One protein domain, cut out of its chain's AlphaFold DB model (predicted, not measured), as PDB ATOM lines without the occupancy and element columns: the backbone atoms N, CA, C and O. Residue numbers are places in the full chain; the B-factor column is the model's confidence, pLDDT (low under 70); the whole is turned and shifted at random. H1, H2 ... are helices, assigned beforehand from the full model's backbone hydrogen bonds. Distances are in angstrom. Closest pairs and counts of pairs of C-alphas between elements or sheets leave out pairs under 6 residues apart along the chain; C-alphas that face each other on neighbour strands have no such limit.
ATOM      1  N   ASP A   4      69.689  -6.168  -7.246       75.62
ATOM      2  CA  ASP A   4      68.544  -6.409  -8.127       75.62
ATOM      3  C   ASP A   4      67.240  -5.859  -7.534       75.62
ATOM      4  O   ASP A   4      66.409  -5.307  -8.249       75.62
ATOM      5  N   PHE A   5      67.100  -5.912  -6.207       78.88
ATOM      6  CA  PHE A   5      65.866  -5.523  -5.528       78.88
ATOM      7  C   PHE A   5      65.631  -4.008  -5.544       78.88
ATOM      8  O   PHE A   5      64.516  -3.533  -5.746       78.88
ATOM      9  N   ASP A   6      66.702  -3.235  -5.354       83.88
ATOM     10  CA  ASP A   6      66.641  -1.774  -5.396       83.88
ATOM     11  C   ASP A   6      66.380  -1.267  -6.821       83.88
ATOM     12  O   ASP A   6      65.648  -0.295  -7.009       83.88
ATOM     13  N   TYR A   7      66.939  -1.943  -7.831       88.38
ATOM     14  CA  TYR A   7      66.697  -1.628  -9.237       88.38
ATOM     15  C   TYR A   7      65.241  -1.895  -9.641       88.38
ATOM     16  O   TYR A   7      64.594  -1.023 -10.220       88.38
ATOM     17  N   GLU A   8      64.697  -3.064  -9.291       90.12
ATOM     18  CA  GLU A   8      63.302  -3.407  -9.584       90.12
ATOM     19  C   GLU A   8      62.313  -2.472  -8.882       90.12
ATOM     20  O   GLU A   8      61.342  -2.026  -9.497       90.12
ATOM     21  N   ALA A   9      62.575  -2.120  -7.621       92.94
ATOM     22  CA  ALA A   9      61.717  -1.203  -6.881       92.94
ATOM     23  C   ALA A   9      61.711   0.208  -7.482       92.94
ATOM     24  O   ALA A   9      60.648   0.823  -7.578       92.94
ATOM     25  N   ASN A  10      62.870   0.708  -7.927       93.06
ATOM     26  CA  ASN A  10      62.943   1.984  -8.640       93.06
ATOM     27  C   ASN A  10      62.132   1.920  -9.940       93.06
ATOM     28  O   ASN A  10      61.283   2.775 -10.172       93.06
ATOM     29  N   GLY A  11      62.308   0.858 -10.733       92.12
ATOM     30  CA  GLY A  11      61.556   0.674 -11.974       92.12
ATOM     31  C   GLY A  11      60.040   0.584 -11.765       92.12
ATOM     32  O   GLY A  11      59.277   1.106 -12.574       92.12
ATOM     33  N   LEU A  12      59.577  -0.046 -10.680       91.56
ATOM     34  CA  LEU A  12      58.154  -0.069 -10.322       91.56
ATOM     35  C   LEU A  12      57.635   1.312  -9.920       91.56
ATOM     36  O   LEU A  12      56.566   1.712 -10.381       91.56
ATOM     37  N   SER A  13      58.391   2.032  -9.091       91.81
ATOM     38  CA  SER A  13      58.023   3.365  -8.611       91.81
ATOM     39  C   SER A  13      57.927   4.384  -9.752       91.81
ATOM     40  O   SER A  13      56.967   5.148  -9.826       91.81
ATOM     41  N   GLU A  14      58.870   4.335 -10.699       92.44
ATOM     42  CA  GLU A  14      58.872   5.181 -11.899       92.44
ATOM     43  C   GLU A  14      57.730   4.847 -12.862       92.44
ATOM     44  O   GLU A  14      57.168   5.732 -13.505       92.44
ATOM     45  N   LYS A  15      57.389   3.561 -12.981       91.56
ATOM     46  CA  LYS A  15      56.374   3.082 -13.922       91.56
ATOM     47  C   LYS A  15      54.944   3.275 -13.427       91.56
ATOM     48  O   LYS A  15      54.053   3.433 -14.257       91.56
ATOM     49  N   TYR A  16      54.739   3.230 -12.112       91.56
ATOM     50  CA  TYR A  16      53.433   3.363 -11.461       91.56
ATOM     51  C   TYR A  16      53.461   4.462 -10.383       91.56
ATOM     52  O   TYR A  16      53.215   4.191  -9.197       91.56
ATOM     53  N   PRO A  17      53.783   5.714 -10.758       88.19
ATOM     54  CA  PRO A  17      53.946   6.814  -9.812       88.19
ATOM     55  C   PRO A  17      52.643   7.159  -9.084       88.19
ATOM     56  O   PRO A  17      52.682   7.652  -7.965       88.19
ATOM     57  N   GLU A  18      51.477   6.869  -9.653       84.62
ATOM     58  CA  GLU A  18      50.174   7.050  -9.010       84.62
ATOM     59  C   GLU A  18      49.918   6.071  -7.857       84.62
ATOM     60  O   GLU A  18      49.130   6.385  -6.960       84.62
ATOM     61  N   ILE A  19      50.587   4.916  -7.864       89.25
ATOM     62  CA  ILE A  19      50.493   3.893  -6.819       89.25
ATOM     63  C   ILE A  19      51.552   4.137  -5.745       89.25
ATOM     64  O   ILE A  19      51.236   4.180  -4.558       89.25
ATOM     65  N   PHE A  20      52.803   4.323  -6.167       89.50
ATOM     66  CA  PHE A  20      53.949   4.396  -5.258       89.50
ATOM     67  C   PHE A  20      54.359   5.823  -4.885       89.50
ATOM     68  O   PHE A  20      55.133   5.994  -3.957       89.50
ATOM     69  N   HIS A  21      53.849   6.854  -5.564       83.25
ATOM     70  CA  HIS A  21      54.171   8.278  -5.326       83.25
ATOM     71  C   HIS A  21      55.664   8.609  -5.432       83.25
ATOM     72  O   HIS A  21      56.149   9.542  -4.800       83.25
ATOM     73  N   GLY A  22      56.410   7.846  -6.234       78.69
ATOM     74  CA  GLY A  22      57.867   7.965  -6.299       78.69
ATOM     75  C   GLY A  22      58.589   7.339  -5.097       78.69
ATOM     76  O   GLY A  22      59.817   7.316  -5.077       78.69
ATOM     77  N   GLU A  23      57.870   6.768  -4.125       87.00
ATOM     78  CA  GLU A  23      58.457   6.121  -2.953       87.00
ATOM     79  C   GLU A  23      58.939   4.701  -3.273       87.00
ATOM     80  O   GLU A  23      58.212   3.707  -3.163       87.00
ATOM     81  N   THR A  24      60.222   4.591  -3.621       91.69
ATOM     82  CA  THR A  24      60.890   3.308  -3.888       91.69
ATOM     83  C   THR A  24      60.739   2.324  -2.729       91.69
ATOM     84  O   THR A  24      60.599   1.126  -2.952       91.69
ATOM     85  N   ASP A  25      60.732   2.788  -1.483       92.19
ATOM     86  CA  ASP A  25      60.619   1.908  -0.320       92.19
ATOM     87  C   ASP A  25      59.266   1.184  -0.227       92.19
ATOM     88  O   ASP A  25      59.205   0.043   0.242       92.19
ATOM     89  N   ILE A  26      58.186   1.795  -0.715       93.94
ATOM     90  CA  ILE A  26      56.872   1.146  -0.796       93.94
ATOM     91  C   ILE A  26      56.875   0.103  -1.914       93.94
ATOM     92  O   ILE A  26      56.392  -1.014  -1.719       93.94
ATOM     93  N   ALA A  27      57.504   0.412  -3.052       93.69
ATOM     94  CA  ALA A  27      57.718  -0.562  -4.119       93.69
ATOM     95  C   ALA A  27      58.579  -1.753  -3.651       93.69
ATOM     96  O   ALA A  27      58.256  -2.900  -3.958       93.69
ATOM     97  N   LYS A  28      59.610  -1.516  -2.826       95.19
ATOM     98  CA  LYS A  28      60.381  -2.590  -2.173       95.19
ATOM     99  C   LYS A  28      59.499  -3.436  -1.267       95.19
ATOM    100  O   LYS A  28      59.553  -4.657  -1.345       95.19
ATOM    101  N   SER A  29      58.675  -2.802  -0.436       95.50
ATOM    102  CA  SER A  29      57.753  -3.504   0.469       95.50
ATOM    103  C   SER A  29      56.836  -4.449  -0.321       95.50
ATOM    104  O   SER A  29      56.645  -5.606   0.052       95.50
ATOM    105  N   TYR A  30      56.347  -4.001  -1.482       95.06
ATOM    106  CA  TYR A  30      55.544  -4.830  -2.378       95.06
ATOM    107  C   TYR A  30      56.325  -6.030  -2.936       95.06
ATOM    108  O   TYR A  30      55.828  -7.155  -2.892       95.06
ATOM    109  N   LEU A  31      57.555  -5.827  -3.413       94.44
ATOM    110  CA  LEU A  31      58.396  -6.932  -3.880       94.44
ATOM    111  C   LEU A  31      58.665  -7.947  -2.757       94.44
ATOM    112  O   LEU A  31      58.646  -9.154  -3.000       94.44
ATOM    113  N   ILE A  32      58.836  -7.480  -1.511       95.44
ATOM    114  CA  ILE A  32      59.054  -8.362  -0.355       95.44
ATOM    115  C   ILE A  32      57.815  -9.226  -0.134       95.44
ATOM    116  O   ILE A  32      57.947 -10.423   0.100       95.44
ATOM    117  N   ILE A  33      56.616  -8.649  -0.242       96.06
ATOM    118  CA  ILE A  33      55.362  -9.404  -0.152       96.06
ATOM    119  C   ILE A  33      55.317 -10.500  -1.217       96.06
ATOM    120  O   ILE A  33      55.022 -11.644  -0.879       96.06
ATOM    121  N   VAL A  34      55.628 -10.186  -2.479       94.75
ATOM    122  CA  VAL A  34      55.626 -11.180  -3.567       94.75
ATOM    123  C   VAL A  34      56.554 -12.351  -3.241       94.75
ATOM    124  O   VAL A  34      56.141 -13.510  -3.351       94.75
ATOM    125  N   ASP A  35      57.773 -12.063  -2.788       94.94
ATOM    126  CA  ASP A  35      58.737 -13.086  -2.384       94.94
ATOM    127  C   ASP A  35      58.244 -13.902  -1.184       94.94
ATOM    128  O   ASP A  35      58.284 -15.133  -1.217       94.94
ATOM    129  N   CYS A  36      57.688 -13.253  -0.159       96.12
ATOM    130  CA  CYS A  36      57.123 -13.939   1.000       96.12
ATOM    131  C   CYS A  36      55.965 -14.873   0.614       96.12
ATOM    132  O   CYS A  36      55.900 -16.000   1.104       96.12
ATOM    133  N   ILE A  37      55.059 -14.462  -0.283       94.56
ATOM    134  CA  ILE A  37      53.970 -15.341  -0.741       94.56
ATOM    135  C   ILE A  37      54.532 -16.540  -1.526       94.56
ATOM    136  O   ILE A  37      54.047 -17.660  -1.354       94.56
ATOM    137  N   LYS A  38      55.582 -16.348  -2.336       93.94
ATOM    138  CA  LYS A  38      56.290 -17.452  -3.012       93.94
ATOM    139  C   LYS A  38      56.951 -18.410  -2.020       93.94
ATOM    140  O   LYS A  38      56.985 -19.614  -2.266       93.94
ATOM    141  N   GLU A  39      57.475 -17.912  -0.906       94.00
ATOM    142  CA  GLU A  39      58.006 -18.760   0.165       94.00
ATOM    143  C   GLU A  39      56.898 -19.529   0.896       94.00
ATOM    144  O   GLU A  39      57.044 -20.731   1.118       94.00
ATOM    145  N   ILE A  40      55.765 -18.886   1.191       92.19
ATOM    146  CA  ILE A  40      54.588 -19.545   1.781       92.19
ATOM    147  C   ILE A  40      54.080 -20.678   0.874       92.19
ATOM    148  O   ILE A  40      53.783 -21.765   1.368       92.19
ATOM    149  N   ASP A  41      54.034 -20.465  -0.445       91.44
ATOM    150  CA  ASP A  41      53.664 -21.505  -1.415       91.44
ATOM    151  C   ASP A  41      54.561 -22.743  -1.300       91.44
ATOM    152  O   ASP A  41      54.067 -23.866  -1.189       91.44
ATOM    153  N   LYS A  42      55.885 -22.544  -1.229       90.31
ATOM    154  CA  LYS A  42      56.854 -23.638  -1.054       90.31
ATOM    155  C   LYS A  42      56.613 -24.414   0.242       90.31
ATOM    156  O   LYS A  42      56.757 -25.635   0.249       90.31
ATOM    157  N   GLU A  43      56.243 -23.739   1.331       88.56
ATOM    158  CA  GLU A  43      55.910 -24.405   2.596       88.56
ATOM    159  C   GLU A  43      54.593 -25.198   2.515       88.56
ATOM    160  O   GLU A  43      54.492 -26.294   3.076       88.56
ATOM    161  N   PHE A  44      53.598 -24.717   1.763       85.56
ATOM    162  CA  PHE A  44      52.360 -25.466   1.538       85.56
ATOM    163  C   PHE A  44      52.545 -26.681   0.621       85.56
ATOM    164  O   PHE A  44      51.950 -27.724   0.893       85.56
ATOM    165  N   VAL A  45      53.415 -26.607  -0.392       78.50
ATOM    166  CA  VAL A  45      53.747 -27.756  -1.259       78.50
ATOM    167  C   VAL A  45      54.330 -28.917  -0.447       78.50
ATOM    168  O   VAL A  45      53.963 -30.073  -0.659       78.50
ATOM    169  N   LYS A  46      55.167 -28.638   0.564       76.81
ATOM    170  CA  LYS A  46      55.701 -29.680   1.464       76.81
ATOM    171  C   LYS A  46      54.609 -30.437   2.224       76.81
ATOM    172  O   LYS A  46      54.832 -31.567   2.641       76.81
ATOM    173  N   THR A  47      53.447 -29.816   2.415       72.31
ATOM    174  CA  THR A  47      52.349 -30.339   3.237       72.31
ATOM    175  C   THR A  47      51.117 -30.768   2.426       72.31
ATOM    176  O   THR A  47      50.170 -31.268   3.024       72.31
ATOM    177  N   HIS A  48      51.134 -30.621   1.087       62.72
ATOM    178  CA  HIS A  48      50.054 -31.001   0.152       62.72
ATOM    179  C   HIS A  48      48.671 -30.509   0.613       62.72
ATOM    180  O   HIS A  48      47.722 -31.279   0.774       62.72
ATOM    181  N   SER A  49      48.563 -29.208   0.880       68.19
ATOM    182  CA  SER A  49      47.389 -28.619   1.526       68.19
ATOM    183  C   SER A  49      46.574 -27.721   0.590       68.19
ATOM    184  O   SER A  49      47.075 -27.187  -0.398       68.19
ATOM    185  N   ILE A  50      45.307 -27.479   0.952       76.75
ATOM    186  CA  ILE A  50      44.421 -26.481   0.314       76.75
ATOM    187  C   ILE A  50      45.096 -25.096   0.220       76.75
ATOM    188  O   ILE A  50      44.828 -24.344  -0.720       76.75
ATOM    189  N   GLY A  51      46.015 -24.786   1.144       77.25
ATOM    190  CA  GLY A  51      46.824 -23.567   1.139       77.25
ATOM    191  C   GLY A  51      47.600 -23.349  -0.161       77.25
ATOM    192  O   GLY A  51      47.651 -22.216  -0.630       77.25
ATOM    193  N   GLU A  52      48.077 -24.418  -0.811       82.94
ATOM    194  CA  GLU A  52      48.825 -24.361  -2.078       82.94
ATOM    195  C   GLU A  52      47.998 -23.750  -3.221       82.94
ATOM    196  O   GLU A  52      48.479 -22.961  -4.037       82.94
ATOM    197  N   LYS A  53      46.705 -24.087  -3.298       84.38
ATOM    198  CA  LYS A  53      45.824 -23.529  -4.333       84.38
ATOM    199  C   LYS A  53      45.639 -22.022  -4.135       84.38
ATOM    200  O   LYS A  53      45.607 -21.268  -5.113       84.38
ATOM    201  N   HIS A  54      45.510 -21.589  -2.882       85.00
ATOM    202  CA  HIS A  54      45.333 -20.182  -2.539       85.00
ATOM    203  C   HIS A  54      46.615 -19.377  -2.756       85.00
ATOM    204  O   HIS A  54      46.546 -18.340  -3.415       85.00
ATOM    205  N   SER A  55      47.777 -19.875  -2.321       88.12
ATOM    206  CA  SER A  55      49.070 -19.220  -2.559       88.12
ATOM    207  C   SER A  55      49.359 -19.065  -4.051       88.12
ATOM    208  O   SER A  55      49.644 -17.956  -4.496       88.12
ATOM    209  N   LYS A  56      49.162 -20.108  -4.871       88.19
ATOM    210  CA  LYS A  56      49.320 -20.012  -6.336       88.19
ATOM    211  C   LYS A  56      48.392 -18.987  -6.976       88.19
ATOM    212  O   LYS A  56      48.778 -18.303  -7.923       88.19
ATOM    213  N   THR A  57      47.154 -18.909  -6.498       88.19
ATOM    214  CA  THR A  57      46.189 -17.929  -7.008       88.19
ATOM    215  C   THR A  57      46.636 -16.515  -6.653       88.19
ATOM    216  O   THR A  57      46.671 -15.659  -7.534       88.19
ATOM    217  N   LEU A  58      47.052 -16.292  -5.405       90.06
ATOM    218  CA  LEU A  58      47.523 -14.996  -4.931       90.06
ATOM    219  C   LEU A  58      48.799 -14.550  -5.659       90.06
ATOM    220  O   LEU A  58      48.854 -13.412  -6.110       90.06
ATOM    221  N   ILE A  59      49.769 -15.445  -5.881       91.00
ATOM    222  CA  ILE A  59      50.980 -15.151  -6.676       91.00
ATOM    223  C   ILE A  59      50.598 -14.691  -8.081       91.00
ATOM    224  O   ILE A  59      51.051 -13.644  -8.528       91.00
ATOM    225  N   LYS A  60      49.704 -15.420  -8.763       88.44
ATOM    226  CA  LYS A  60      49.240 -15.029 -10.102       88.44
ATOM    227  C   LYS A  60      48.559 -13.666 -10.116       88.44
ATOM    228  O   LYS A  60      48.609 -12.995 -11.140       88.44
ATOM    229  N   PHE A  61      47.855 -13.294  -9.051       87.56
ATOM    230  CA  PHE A  61      47.255 -11.967  -8.942       87.56
ATOM    231  C   PHE A  61      48.313 -10.897  -8.706       87.56
ATOM    232  O   PHE A  61      48.318  -9.899  -9.419       87.56
ATOM    233  N   LEU A  62      49.237 -11.139  -7.778       89.38
ATOM    234  CA  LEU A  62      50.332 -10.227  -7.486       89.38
ATOM    235  C   LEU A  62      51.235 -10.012  -8.703       89.38
ATOM    236  O   LEU A  62      51.667  -8.900  -8.922       89.38
ATOM    237  N   GLU A  63      51.486 -11.014  -9.539       87.06
ATOM    238  CA  GLU A  63      52.348 -10.861 -10.723       87.06
ATOM    239  C   GLU A  63      51.637 -10.258 -11.946       87.06
ATOM    240  O   GLU A  63      52.277  -9.944 -12.954       87.06
ATOM    241  N   LYS A  64      50.310 -10.090 -11.897       85.44
ATOM    242  CA  LYS A  64      49.576  -9.392 -12.961       85.44
ATOM    243  C   LYS A  64      49.818  -7.886 -12.868       85.44
ATOM    244  O   LYS A  64      50.556  -7.414 -12.022       85.44
ATOM    245  N   LYS A  65      49.257  -7.121 -13.806       84.88
ATOM    246  CA  LYS A  65      49.301  -5.647 -13.770       84.88
ATOM    247  C   LYS A  65      48.011  -5.017 -13.241       84.88
ATOM    248  O   LYS A  65      47.986  -3.816 -13.016       84.88
ATOM    249  N   ILE A  66      46.958  -5.813 -13.043       78.50
ATOM    250  CA  ILE A  66      45.604  -5.334 -12.721       78.50
ATOM    251  C   ILE A  66      45.541  -4.558 -11.399       78.50
ATOM    252  O   ILE A  66      44.807  -3.581 -11.269       78.50
ATOM    253  N   GLN A  67      46.358  -4.953 -10.425       86.25
ATOM    254  CA  GLN A  67      46.495  -4.273  -9.144       86.25
ATOM    255  C   GLN A  67      47.092  -2.872  -9.289       86.25
ATOM    256  O   GLN A  67      46.826  -2.026  -8.450       86.25
ATOM    257  N   PHE A  68      47.851  -2.605 -10.355       88.00
ATOM    258  CA  PHE A  68      48.442  -1.294 -10.623       88.00
ATOM    259  C   PHE A  68      47.571  -0.400 -11.511       88.00
ATOM    260  O   PHE A  68      47.929   0.745 -11.744       88.00
ATOM    261  N   GLU A  69      46.418  -0.875 -11.993       85.88
ATOM    262  CA  GLU A  69      45.500  -0.048 -12.794       85.88
ATOM    263  C   GLU A  69      44.809   1.041 -11.961       85.88
ATOM    264  O   GLU A  69      44.361   2.051 -12.501       85.88
ATOM    265  N   SER A  70      44.695   0.844 -10.644       86.81
ATOM    266  CA  SER A  70      44.175   1.862  -9.733       86.81
ATOM    267  C   SER A  70      44.639   1.637  -8.296       86.81
ATOM    268  O   SER A  70      44.868   0.505  -7.868       86.81
ATOM    269  N   LYS A  71      44.686   2.723  -7.511       85.44
ATOM    270  CA  LYS A  71      44.939   2.666  -6.060       85.44
ATOM    271  C   LYS A  71      43.945   1.744  -5.341       85.44
ATOM    272  O   LYS A  71      44.334   1.024  -4.431       85.44
ATOM    273  N   THR A  72      42.681   1.734  -5.773       85.44
ATOM    274  CA  THR A  72      41.632   0.865  -5.217       85.44
ATOM    275  C   THR A  72      41.933  -0.611  -5.460       85.44
ATOM    276  O   THR A  72      41.838  -1.408  -4.532       85.44
ATOM    277  N   ASN A  73      42.344  -0.986  -6.676       88.44
ATOM    278  CA  ASN A  73      42.718  -2.372  -6.970       88.44
ATOM    279  C   ASN A  73      43.927  -2.800  -6.134       88.44
ATOM    280  O   ASN A  73      43.944  -3.915  -5.605       88.44
ATOM    281  N   PHE A  74      44.919  -1.917  -5.987       90.62
ATOM    282  CA  PHE A  74      46.091  -2.199  -5.166       90.62
ATOM    283  C   PHE A  74      45.717  -2.382  -3.692       90.62
ATOM    284  O   PHE A  74      46.118  -3.371  -3.082       90.62
ATOM    285  N   TYR A  75      44.873  -1.499  -3.153       88.88
ATOM    286  CA  TYR A  75      44.346  -1.585  -1.790       88.88
ATOM    287  C   TYR A  75      43.618  -2.915  -1.537       88.88
ATOM    288  O   TYR A  75      43.972  -3.644  -0.614       88.88
ATOM    289  N   LEU A  76      42.667  -3.288  -2.403       88.56
ATOM    290  CA  LEU A  76      41.925  -4.551  -2.280       88.56
ATOM    291  C   LEU A  76      42.854  -5.771  -2.349       88.56
ATOM    292  O   LEU A  76      42.695  -6.726  -1.588       88.56
ATOM    293  N   THR A  77      43.865  -5.718  -3.220       91.06
ATOM    294  CA  THR A  77      44.883  -6.772  -3.314       91.06
ATOM    295  C   THR A  77      45.664  -6.901  -2.004       91.06
ATOM    296  O   THR A  77      45.905  -8.013  -1.539       91.06
ATOM    297  N   MET A  78      46.041  -5.787  -1.370       94.00
ATOM    298  CA  MET A  78      46.733  -5.810  -0.076       94.00
ATOM    299  C   MET A  78      45.831  -6.317   1.060       94.00
ATOM    300  O   MET A  78      46.309  -7.047   1.928       94.00
ATOM    301  N   GLU A  79      44.525  -6.036   1.041       92.25
ATOM    302  CA  GLU A  79      43.577  -6.637   1.992       92.25
ATOM    303  C   GLU A  79      43.475  -8.161   1.845       92.25
ATOM    304  O   GLU A  79      43.379  -8.879   2.846       92.25
ATOM    305  N   ASP A  80      43.502  -8.679   0.613       90.56
ATOM    306  CA  ASP A  80      43.555 -10.122   0.358       90.56
ATOM    307  C   ASP A  80      44.858 -10.738   0.885       90.56
ATOM    308  O   ASP A  80      44.825 -11.781   1.547       90.56
ATOM    309  N   VAL A  81      45.998 -10.074   0.658       94.38
ATOM    310  CA  VAL A  81      47.303 -10.494   1.193       94.38
ATOM    311  C   VAL A  81      47.279 -10.545   2.722       94.38
ATOM    312  O   VAL A  81      47.701 -11.546   3.303       94.38
ATOM    313  N   ILE A  82      46.751  -9.511   3.381       94.44
ATOM    314  CA  ILE A  82      46.658  -9.447   4.846       94.44
ATOM    315  C   ILE A  82      45.796 -10.588   5.383       94.44
ATOM    316  O   ILE A  82      46.225 -11.303   6.290       94.44
ATOM    317  N   ARG A  83      44.604 -10.801   4.810       91.25
ATOM    318  CA  ARG A  83      43.714 -11.898   5.223       91.25
ATOM    319  C   ARG A  83      44.386 -13.256   5.049       91.25
ATOM    320  O   ARG A  83      44.330 -14.091   5.950       91.25
ATOM    321  N   PHE A  84      45.060 -13.474   3.923       91.25
ATOM    322  CA  PHE A  84      45.794 -14.711   3.673       91.25
ATOM    323  C   PHE A  84      46.931 -14.924   4.684       91.25
ATOM    324  O   PHE A  84      47.062 -16.013   5.246       91.25
ATOM    325  N   ALA A  85      47.717 -13.886   4.970       93.38
ATOM    326  CA  ALA A  85      48.800 -13.962   5.939       93.38
ATOM    327  C   ALA A  85      48.281 -14.204   7.369       93.38
ATOM    328  O   ALA A  85      48.847 -15.027   8.081       93.38
ATOM    329  N   GLN A  86      47.156 -13.607   7.776       92.69
ATOM    330  CA  GLN A  86      46.510 -13.904   9.066       92.69
ATOM    331  C   GLN A  86      46.069 -15.370   9.185       92.69
ATOM    332  O   GLN A  86      46.233 -16.007  10.226       92.69
ATOM    333  N   VAL A  87      45.533 -15.950   8.107       90.62
ATOM    334  CA  VAL A  87      45.222 -17.386   8.089       90.62
ATOM    335  C   VAL A  87      46.502 -18.207   8.249       90.62
ATOM    336  O   VAL A  87      46.510 -19.180   9.004       90.62
ATOM    337  N   CYS A  88      47.596 -17.797   7.605       90.75
ATOM    338  CA  CYS A  88      48.897 -18.443   7.747       90.75
ATOM    339  C   CYS A  88      49.439 -18.358   9.188       90.75
ATOM    340  O   CYS A  88      49.867 -19.371   9.740       90.75
ATOM    341  N   THR A  89      49.353 -17.208   9.863       91.31
ATOM    342  CA  THR A  89      49.851 -17.067  11.247       91.31
ATOM    343  C   THR A  89      49.102 -17.952  12.252       91.31
ATOM    344  O   THR A  89      49.668 -18.372  13.264       91.31
ATOM    345  N   SER A  90      47.846 -18.304  11.962       87.12
ATOM    346  CA  SER A  90      47.065 -19.244  12.779       87.12
ATOM    347  C   SER A  90      47.423 -20.727  12.579       87.12
ATOM    348  O   SER A  90      47.010 -21.563  13.383       87.12
ATOM    349  N   GLN A  91      48.220 -21.080  11.562       84.94
ATOM    350  CA  GLN A  91      48.604 -22.472  11.297       84.94
ATOM    351  C   GLN A  91      49.617 -22.993  12.317       84.94
ATOM    352  O   GLN A  91      50.465 -22.254  12.814       84.94
ATOM    353  N   ASN A  92      49.616 -24.301  12.581       84.56
ATOM    354  CA  ASN A  92      50.598 -24.930  13.470       84.56
ATOM    355  C   ASN A  92      51.948 -25.204  12.767       84.56
ATOM    356  O   ASN A  92      52.453 -26.323  12.779       84.56
ATOM    357  N   ASN A  93      52.513 -24.193  12.099       88.38
ATOM    358  CA  ASN A  93      53.816 -24.263  11.431       88.38
ATOM    359  C   ASN A  93      54.619 -22.986  11.717       88.38
ATOM    360  O   ASN A  93      54.287 -21.912  11.223       88.38
ATOM    361  N   LEU A  94      55.699 -23.108  12.496       90.31
ATOM    362  CA  LEU A  94      56.513 -21.972  12.945       90.31
ATOM    363  C   LEU A  94      57.148 -21.182  11.788       90.31
ATOM    364  O   LEU A  94      57.223 -19.955  11.849       90.31
ATOM    365  N   GLN A  95      57.594 -21.870  10.736       91.06
ATOM    366  CA  GLN A  95      58.219 -21.218   9.588       91.06
ATOM    367  C   GLN A  95      57.196 -20.409   8.791       91.06
ATOM    368  O   GLN A  95      57.452 -19.255   8.452       91.06
ATOM    369  N   LEU A  96      56.011 -20.980   8.579       91.31
ATOM    370  CA  LEU A  96      54.907 -20.308   7.902       91.31
ATOM    371  C   LEU A  96      54.441 -19.066   8.679       91.31
ATOM    372  O   LEU A  96      54.210 -18.028   8.067       91.31
ATOM    373  N   LYS A  97      54.391 -19.138  10.020       93.88
ATOM    374  CA  LYS A  97      54.104 -17.972  10.875       93.88
ATOM    375  C   LYS A  97      55.114 -16.851  10.668       93.88
ATOM    376  O   LYS A  97      54.715 -15.735  10.377       93.88
ATOM    377  N   LYS A  98      56.411 -17.161  10.735       95.25
ATOM    378  CA  LYS A  98      57.478 -16.163  10.582       95.25
ATOM    379  C   LYS A  98      57.407 -15.433   9.236       95.25
ATOM    380  O   LYS A  98      57.598 -14.221   9.187       95.25
ATOM    381  N   ILE A  99      57.157 -16.164   8.147       95.75
ATOM    382  CA  ILE A  99      57.033 -15.562   6.811       95.75
ATOM    383  C   ILE A  99      55.752 -14.721   6.736       95.75
ATOM    384  O   ILE A  99      55.779 -13.605   6.225       95.75
ATOM    385  N   ALA A 100      54.644 -15.217   7.292       95.06
ATOM    386  CA  ALA A 100      53.374 -14.505   7.311       95.06
ATOM    387  C   ALA A 100      53.413 -13.216   8.150       95.06
ATOM    388  O   ALA A 100      52.867 -12.209   7.711       95.06
ATOM    389  N   ASP A 101      54.095 -13.208   9.295       96.06
ATOM    390  CA  ASP A 101      54.289 -12.003  10.111       96.06
ATOM    391  C   ASP A 101      55.048 -10.925   9.324       96.06
ATOM    392  O   ASP A 101      54.611  -9.776   9.266       96.06
ATOM    393  N   ARG A 102      56.113 -11.310   8.605       97.12
ATOM    394  CA  ARG A 102      56.829 -10.392   7.708       97.12
ATOM    395  C   ARG A 102      55.922  -9.856   6.600       97.12
ATOM    396  O   ARG A 102      55.940  -8.660   6.326       97.12
ATOM    397  N   THR A 103      55.114 -10.715   5.976       96.69
ATOM    398  CA  THR A 103      54.117 -10.285   4.984       96.69
ATOM    399  C   THR A 103      53.151  -9.261   5.575       96.69
ATOM    400  O   THR A 103      52.841  -8.273   4.911       96.69
ATOM    401  N   LEU A 104      52.679  -9.463   6.810       96.56
ATOM    402  CA  LEU A 104      51.751  -8.549   7.477       96.56
ATOM    403  C   LEU A 104      52.372  -7.179   7.740       96.56
ATOM    404  O   LEU A 104      51.699  -6.174   7.519       96.56
ATOM    405  N   ASP A 105      53.622  -7.129   8.188       96.62
ATOM    406  CA  ASP A 105      54.302  -5.868   8.484       96.62
ATOM    407  C   ASP A 105      54.518  -5.031   7.215       96.62
ATOM    408  O   ASP A 105      54.153  -3.853   7.183       96.62
ATOM    409  N   GLU A 106      54.992  -5.653   6.132       97.38
ATOM    410  CA  GLU A 106      55.135  -4.982   4.832       97.38
ATOM    411  C   GLU A 106      53.774  -4.578   4.247       97.38
ATOM    412  O   GLU A 106      53.618  -3.473   3.726       97.38
ATOM    413  N   SER A 107      52.745  -5.426   4.382       94.94
ATOM    414  CA  SER A 107      51.400  -5.093   3.889       94.94
ATOM    415  C   SER A 107      50.808  -3.904   4.637       94.94
ATOM    416  O   SER A 107      50.216  -3.025   4.017       94.94
ATOM    417  N   LYS A 108      50.988  -3.832   5.962       92.19
ATOM    418  CA  LYS A 108      50.543  -2.681   6.760       92.19
ATOM    419  C   LYS A 108      51.250  -1.400   6.334       92.19
ATOM    420  O   LYS A 108      50.597  -0.366   6.246       92.19
ATOM    421  N   ARG A 109      52.552  -1.469   6.036       94.12
ATOM    422  CA  ARG A 109      53.323  -0.324   5.535       94.12
ATOM    423  C   ARG A 109      52.750   0.204   4.219       94.12
ATOM    424  O   ARG A 109      52.531   1.405   4.096       94.12
ATOM    425  N   ILE A 110      52.443  -0.684   3.272       93.62
ATOM    426  CA  ILE A 110      51.803  -0.304   2.003       93.62
ATOM    427  C   ILE A 110      50.392   0.240   2.229       93.62
ATOM    428  O   ILE A 110      50.020   1.239   1.625       93.62
ATOM    429  N   MET A 111      49.597  -0.390   3.094       91.38
ATOM    430  CA  MET A 111      48.234   0.063   3.385       91.38
ATOM    431  C   MET A 111      48.221   1.458   4.003       91.38
ATOM    432  O   MET A 111      47.420   2.288   3.586       91.38
ATOM    433  N   GLN A 112      49.132   1.742   4.937       90.50
ATOM    434  CA  GLN A 112      49.289   3.078   5.507       90.50
ATOM    435  C   GLN A 112      49.639   4.097   4.417       90.50
ATOM    436  O   GLN A 112      48.967   5.118   4.309       90.50
ATOM    437  N   HIS A 113      50.609   3.774   3.554       89.44
ATOM    438  CA  HIS A 113      50.963   4.612   2.406       89.44
ATOM    439  C   HIS A 113      49.767   4.886   1.495       89.44
ATOM    440  O   HIS A 113      49.505   6.029   1.140       89.44
ATOM    441  N   LEU A 114      49.004   3.851   1.139       87.12
ATOM    442  CA  LEU A 114      47.827   3.977   0.284       87.12
ATOM    443  C   LEU A 114      46.733   4.833   0.920       87.12
ATOM    444  O   LEU A 114      46.124   5.643   0.228       87.12
ATOM    445  N   VAL A 115      46.481   4.661   2.217       84.88
ATOM    446  CA  VAL A 115      45.532   5.480   2.979       84.88
ATOM    447  C   VAL A 115      45.998   6.933   2.955       84.88
ATOM    448  O   VAL A 115      45.256   7.797   2.495       84.88
ATOM    449  N   ASP A 116      47.247   7.212   3.322       82.38
ATOM    450  CA  ASP A 116      47.783   8.573   3.296       82.38
ATOM    451  C   ASP A 116      47.693   9.174   1.884       82.38
ATOM    452  O   ASP A 116      47.213  10.292   1.713       82.38
ATOM    453  N   ALA A 117      48.028   8.403   0.851       75.75
ATOM    454  CA  ALA A 117      47.951   8.760  -0.565       75.75
ATOM    455  C   ALA A 117      46.530   8.975  -1.121       75.75
ATOM    456  O   ALA A 117      46.365   9.655  -2.144       75.75
ATOM    457  N   LEU A 118      45.522   8.331  -0.535       71.75
ATOM    458  CA  LEU A 118      44.111   8.462  -0.905       71.75
ATOM    459  C   LEU A 118      43.455   9.627  -0.159       71.75
ATOM    460  O   LEU A 118      42.645  10.344  -0.745       71.75
ATOM    461  N   PHE A 119      43.834   9.845   1.102       65.62
ATOM    462  CA  PHE A 119      43.175  10.803   1.986       65.62
ATOM    463  C   PHE A 119      43.893  12.156   2.117       65.62
ATOM    464  O   PHE A 119      43.267  13.108   2.572       65.62
ATOM    465  N   LYS A 120      45.136  12.324   1.626       62.16
ATOM    466  CA  LYS A 120      45.840  13.633   1.605       62.16
ATOM    467  C   LYS A 120      45.121  14.733   0.811       62.16
ATOM    468  O   LYS A 120      45.408  15.908   1.012       62.16
ATOM    469  N   HIS A 121      44.228  14.351  -0.104       49.56
ATOM    470  CA  HIS A 121      43.420  15.260  -0.930       49.56
ATOM    471  C   HIS A 121      41.918  15.130  -0.664       49.56
ATOM    472  O   HIS A 121      41.113  15.717  -1.387       49.56
ATOM    473  N   PHE A 122      41.522  14.361   0.356       48.84
ATOM    474  CA  PHE A 122      40.153  14.405   0.846       48.84
ATOM    475  C   PHE A 122      40.029  15.682   1.676       48.84
ATOM    476  O   PHE A 122      40.297  15.698   2.875       48.84
ATOM    477  N   ASP A 123      39.687  16.776   0.999       43.00
ATOM    478  CA  ASP A 123      39.300  18.026   1.637       43.00
ATOM    479  C   ASP A 123      38.204  17.711   2.670       43.00
ATOM    480  O   ASP A 123      37.053  17.413   2.331       43.00
ATOM    481  N   PHE A 124      38.579  17.745   3.954       45.00
ATOM    482  CA  PHE A 124      37.689  17.538   5.104       45.00
ATOM    483  C   PHE A 124      36.462  18.469   5.076       45.00
ATOM    484  O   PHE A 124      35.468  18.207   5.753       45.00
ATOM    485  N   THR A 125      36.498  19.504   4.237       48.47
ATOM    486  CA  THR A 125      35.401  20.407   3.893       48.47
ATOM    487  C   THR A 125      34.150  19.680   3.387       48.47
ATOM    488  O   THR A 125      33.042  20.128   3.672       48.47
ATOM    489  N   ASN A 126      34.271  18.540   2.691       45.56
ATOM    490  CA  ASN A 126      33.094  17.809   2.194       45.56
ATOM    491  C   ASN A 126      32.474  16.864   3.231       45.56
ATOM    492  O   ASN A 126      31.266  16.629   3.188       45.56
ATOM    493  N   PHE A 127      33.259  16.340   4.178       44.72
ATOM    494  CA  PHE A 127      32.715  15.481   5.235       44.72
ATOM    495  C   PHE A 127      31.992  16.313   6.303       44.72
ATOM    496  O   PHE A 127      30.930  15.900   6.763       44.72
ATOM    497  N   SER A 128      32.493  17.514   6.631       50.00
ATOM    498  CA  SER A 128      31.757  18.456   7.485       50.00
ATOM    499  C   SER A 128      30.474  18.931   6.803       50.00
ATOM    500  O   SER A 128      29.419  18.866   7.418       50.00
ATOM    501  N   ALA A 129      30.521  19.287   5.514       52.94
ATOM    502  CA  ALA A 129      29.339  19.736   4.778       52.94
ATOM    503  C   ALA A 129      28.263  18.644   4.641       52.94
ATOM    504  O   ALA A 129      27.086  18.930   4.850       52.94
ATOM    505  N   LEU A 130      28.637  17.390   4.340       51.22
ATOM    506  CA  LEU A 130      27.693  16.262   4.276       51.22
ATOM    507  C   LEU A 130      27.154  15.875   5.656       51.22
ATOM    508  O   LEU A 130      25.976  15.545   5.779       51.22
ATOM    509  N   SER A 131      27.981  15.935   6.702       53.62
ATOM    510  CA  SER A 131      27.534  15.656   8.068       53.62
ATOM    511  C   SER A 131      26.620  16.765   8.601       53.62
ATOM    512  O   SER A 131      25.618  16.459   9.238       53.62
ATOM    513  N   GLU A 132      26.898  18.033   8.295       57.81
ATOM    514  CA  GLU A 132      26.039  19.175   8.634       57.81
ATOM    515  C   GLU A 132      24.712  19.151   7.864       57.81
ATOM    516  O   GLU A 132      23.663  19.418   8.451       57.81
ATOM    517  N   LEU A 133      24.725  18.779   6.577       61.16
ATOM    518  CA  LEU A 133      23.505  18.563   5.791       61.16
ATOM    519  C   LEU A 133      22.663  17.420   6.361       61.16
ATOM    520  O   LEU A 133      21.454  17.580   6.521       61.16
ATOM    521  N   ASN A 134      23.290  16.295   6.712       56.19
ATOM    522  CA  ASN A 134      22.592  15.151   7.300       56.19
ATOM    523  C   ASN A 134      22.023  15.473   8.690       56.19
ATOM    524  O   ASN A 134      20.911  15.050   8.999       56.19
ATOM    525  N   ILE A 135      22.741  16.244   9.516       69.50
ATOM    526  CA  ILE A 135      22.250  16.707  10.825       69.50
ATOM    527  C   ILE A 135      21.064  17.665  10.644       69.50
ATOM    528  O   ILE A 135      20.029  17.448  11.268       69.50
ATOM    529  N   LYS A 136      21.146  18.643   9.728       65.88
ATOM    530  CA  LYS A 136      20.013  19.535   9.414       65.88
ATOM    531  C   LYS A 136      18.784  18.772   8.928       65.88
ATOM    532  O   LYS A 136      17.685  19.041   9.394       65.88
ATOM    533  N   GLN A 137      18.953  17.795   8.038       63.75
ATOM    534  CA  GLN A 137      17.839  16.971   7.559       63.75
ATOM    535  C   GLN A 137      17.217  16.119   8.676       63.75
ATOM    536  O   GLN A 137      15.997  15.963   8.722       63.75
ATOM    537  N   LEU A 138      18.032  15.585   9.593       64.19
ATOM    538  CA  LEU A 138      17.556  14.852  10.770       64.19
ATOM    539  C   LEU A 138      16.770  15.750  11.730       64.19
ATOM    540  O   LEU A 138      15.738  15.322  12.246       64.19
ATOM    541  N   ASP A 139      17.231  16.976  11.962       69.06
ATOM    542  CA  ASP A 139      16.552  17.929  12.840       69.06
ATOM    543  C   ASP A 139      15.250  18.445  12.204       69.06
ATOM    544  O   ASP A 139      14.202  18.412  12.848       69.06
ATOM    545  N   GLU A 140      15.254  18.760  10.904       68.44
ATOM    546  CA  GLU A 140      14.042  19.123  10.155       68.44
ATOM    547  C   GLU A 140      13.012  17.980  10.086       68.44
ATOM    548  O   GLU A 140      11.806  18.232  10.092       68.44
ATOM    549  N   SER A 141      13.456  16.720  10.018       60.72
ATOM    550  CA  SER A 141      12.576  15.543  10.052       60.72
ATOM    551  C   SER A 141      11.963  15.325  11.437       60.72
ATOM    552  O   SER A 141      10.808  14.909  11.535       60.72
ATOM    553  N   LYS A 142      12.711  15.609  12.514       60.16
ATOM    554  CA  LYS A 142      12.210  15.534  13.896       60.16
ATOM    555  C   LYS A 142      11.178  16.619  14.183       60.16
ATOM    556  O   LYS A 142      10.174  16.321  14.821       60.16
ATOM    557  N   GLU A 143      11.392  17.839  13.690       69.06
ATOM    558  CA  GLU A 143      10.420  18.934  13.815       69.06
ATOM    559  C   GLU A 143       9.134  18.667  13.020       69.06
ATOM    560  O   GLU A 143       8.048  19.045  13.457       69.06
ATOM    561  N   ARG A 144       9.231  17.956  11.887       63.88
ATOM    562  CA  ARG A 144       8.071  17.526  11.085       63.88
ATOM    563  C   ARG A 144       7.374  16.262  11.601       63.88
ATOM    564  O   ARG A 144       6.267  15.971  11.162       63.88
ATOM    565  N   GLY A 145       7.979  15.533  12.544       55.28
ATOM    566  CA  GLY A 145       7.415  14.301  13.111       55.28
ATOM    567  C   GLY A 145       7.507  13.072  12.197       55.28
ATOM    568  O   GLY A 145       6.846  12.067  12.461       55.28
TER     569      GLY A 145
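AT A GLANCE: This is residues 4 to 145 of the 155 residues of an uncharacterized protein of Gammaproteobacteria bacterium 39-13 (UniProt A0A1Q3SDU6). Four helices, H3, H4, H5 and H6, stand side by side in an up-and-down bundle, with H1 packed across residues 24 to 31 of H3 at one end and the short H2 beside it. Beyond H6 a thin arm sticks out, residues 119 to 145, most of it H7, and it makes much of the length. The printed part has 142 residues with seven named helices, H1 to H7 in order along the chain, and no named strand; the class is all helix. The whole is loose, with a radius of gyration of the C-alphas of 20.1 A, and spans 68 by 37 by 22 A.

HOW THE PARTS SIT: The longest helix is H6, residues 94 to 119. It touches H5, residues 71 to 89, closest at the C-alphas of Thr 89 and Lys 97, 4.4 A apart; this helical hairpin has a shallow tilt of 24 degrees, opposite ways. H6 also touches H3, residues 24 to 45, at a shallow tilt of 32 degrees, opposite ways, with the C-alphas of Ser 29 and Glu 106 closest at 5.3 A. H3 forms a second helical hairpin with H4, residues 50 to 62, where the closest C-alphas, Phe 44 and Glu 52, are 5.2 A apart. H4 and H5 are close but not clearly touching, with C-alphas 58 and 81 closest at 7.6 A. H1, residues 4 to 15, touches residues 24 to 31 of H3 at a steep tilt of 60 degrees, closest at the C-alphas of Ala 9 and Ala 27, 4.9 A. H2, residues 17 to 20, only just touches H5, with 3 pairs of C-alphas within 8 A, the closest Ile 19 and Lys 71 at 5.7 A. H7, residues 125 to 144, touches no helix. Every O i to N i+4 pair is within hydrogen-bond range in H1, H3, H5, H6 and H7; in H4 it is 8 of 9, and H2 is too short for such a pair.

IN THESE COORDINATES: H6 is 37.0 A from first to last C-alpha, H3 32.0 A, H7 28.4 A and H5 26.7 A. H1 begins at C-alpha 4, (68.544, -6.409, -8.127). H6 begins at C-alpha 94, (56.513, -21.972, 12.945), and H7 ends at C-alpha 144, (8.071, 17.526, 11.085).

THE WHOLE: The C-alphas farthest apart are those of Asp 4 and Gly 145, 67.9 A. Without residues 119 to 145 the body spans 39 by 27 by 22 A. The printed part has no cut, and no link is long. Residues 48 to 49 and 119 to 145 have pLDDT under 70.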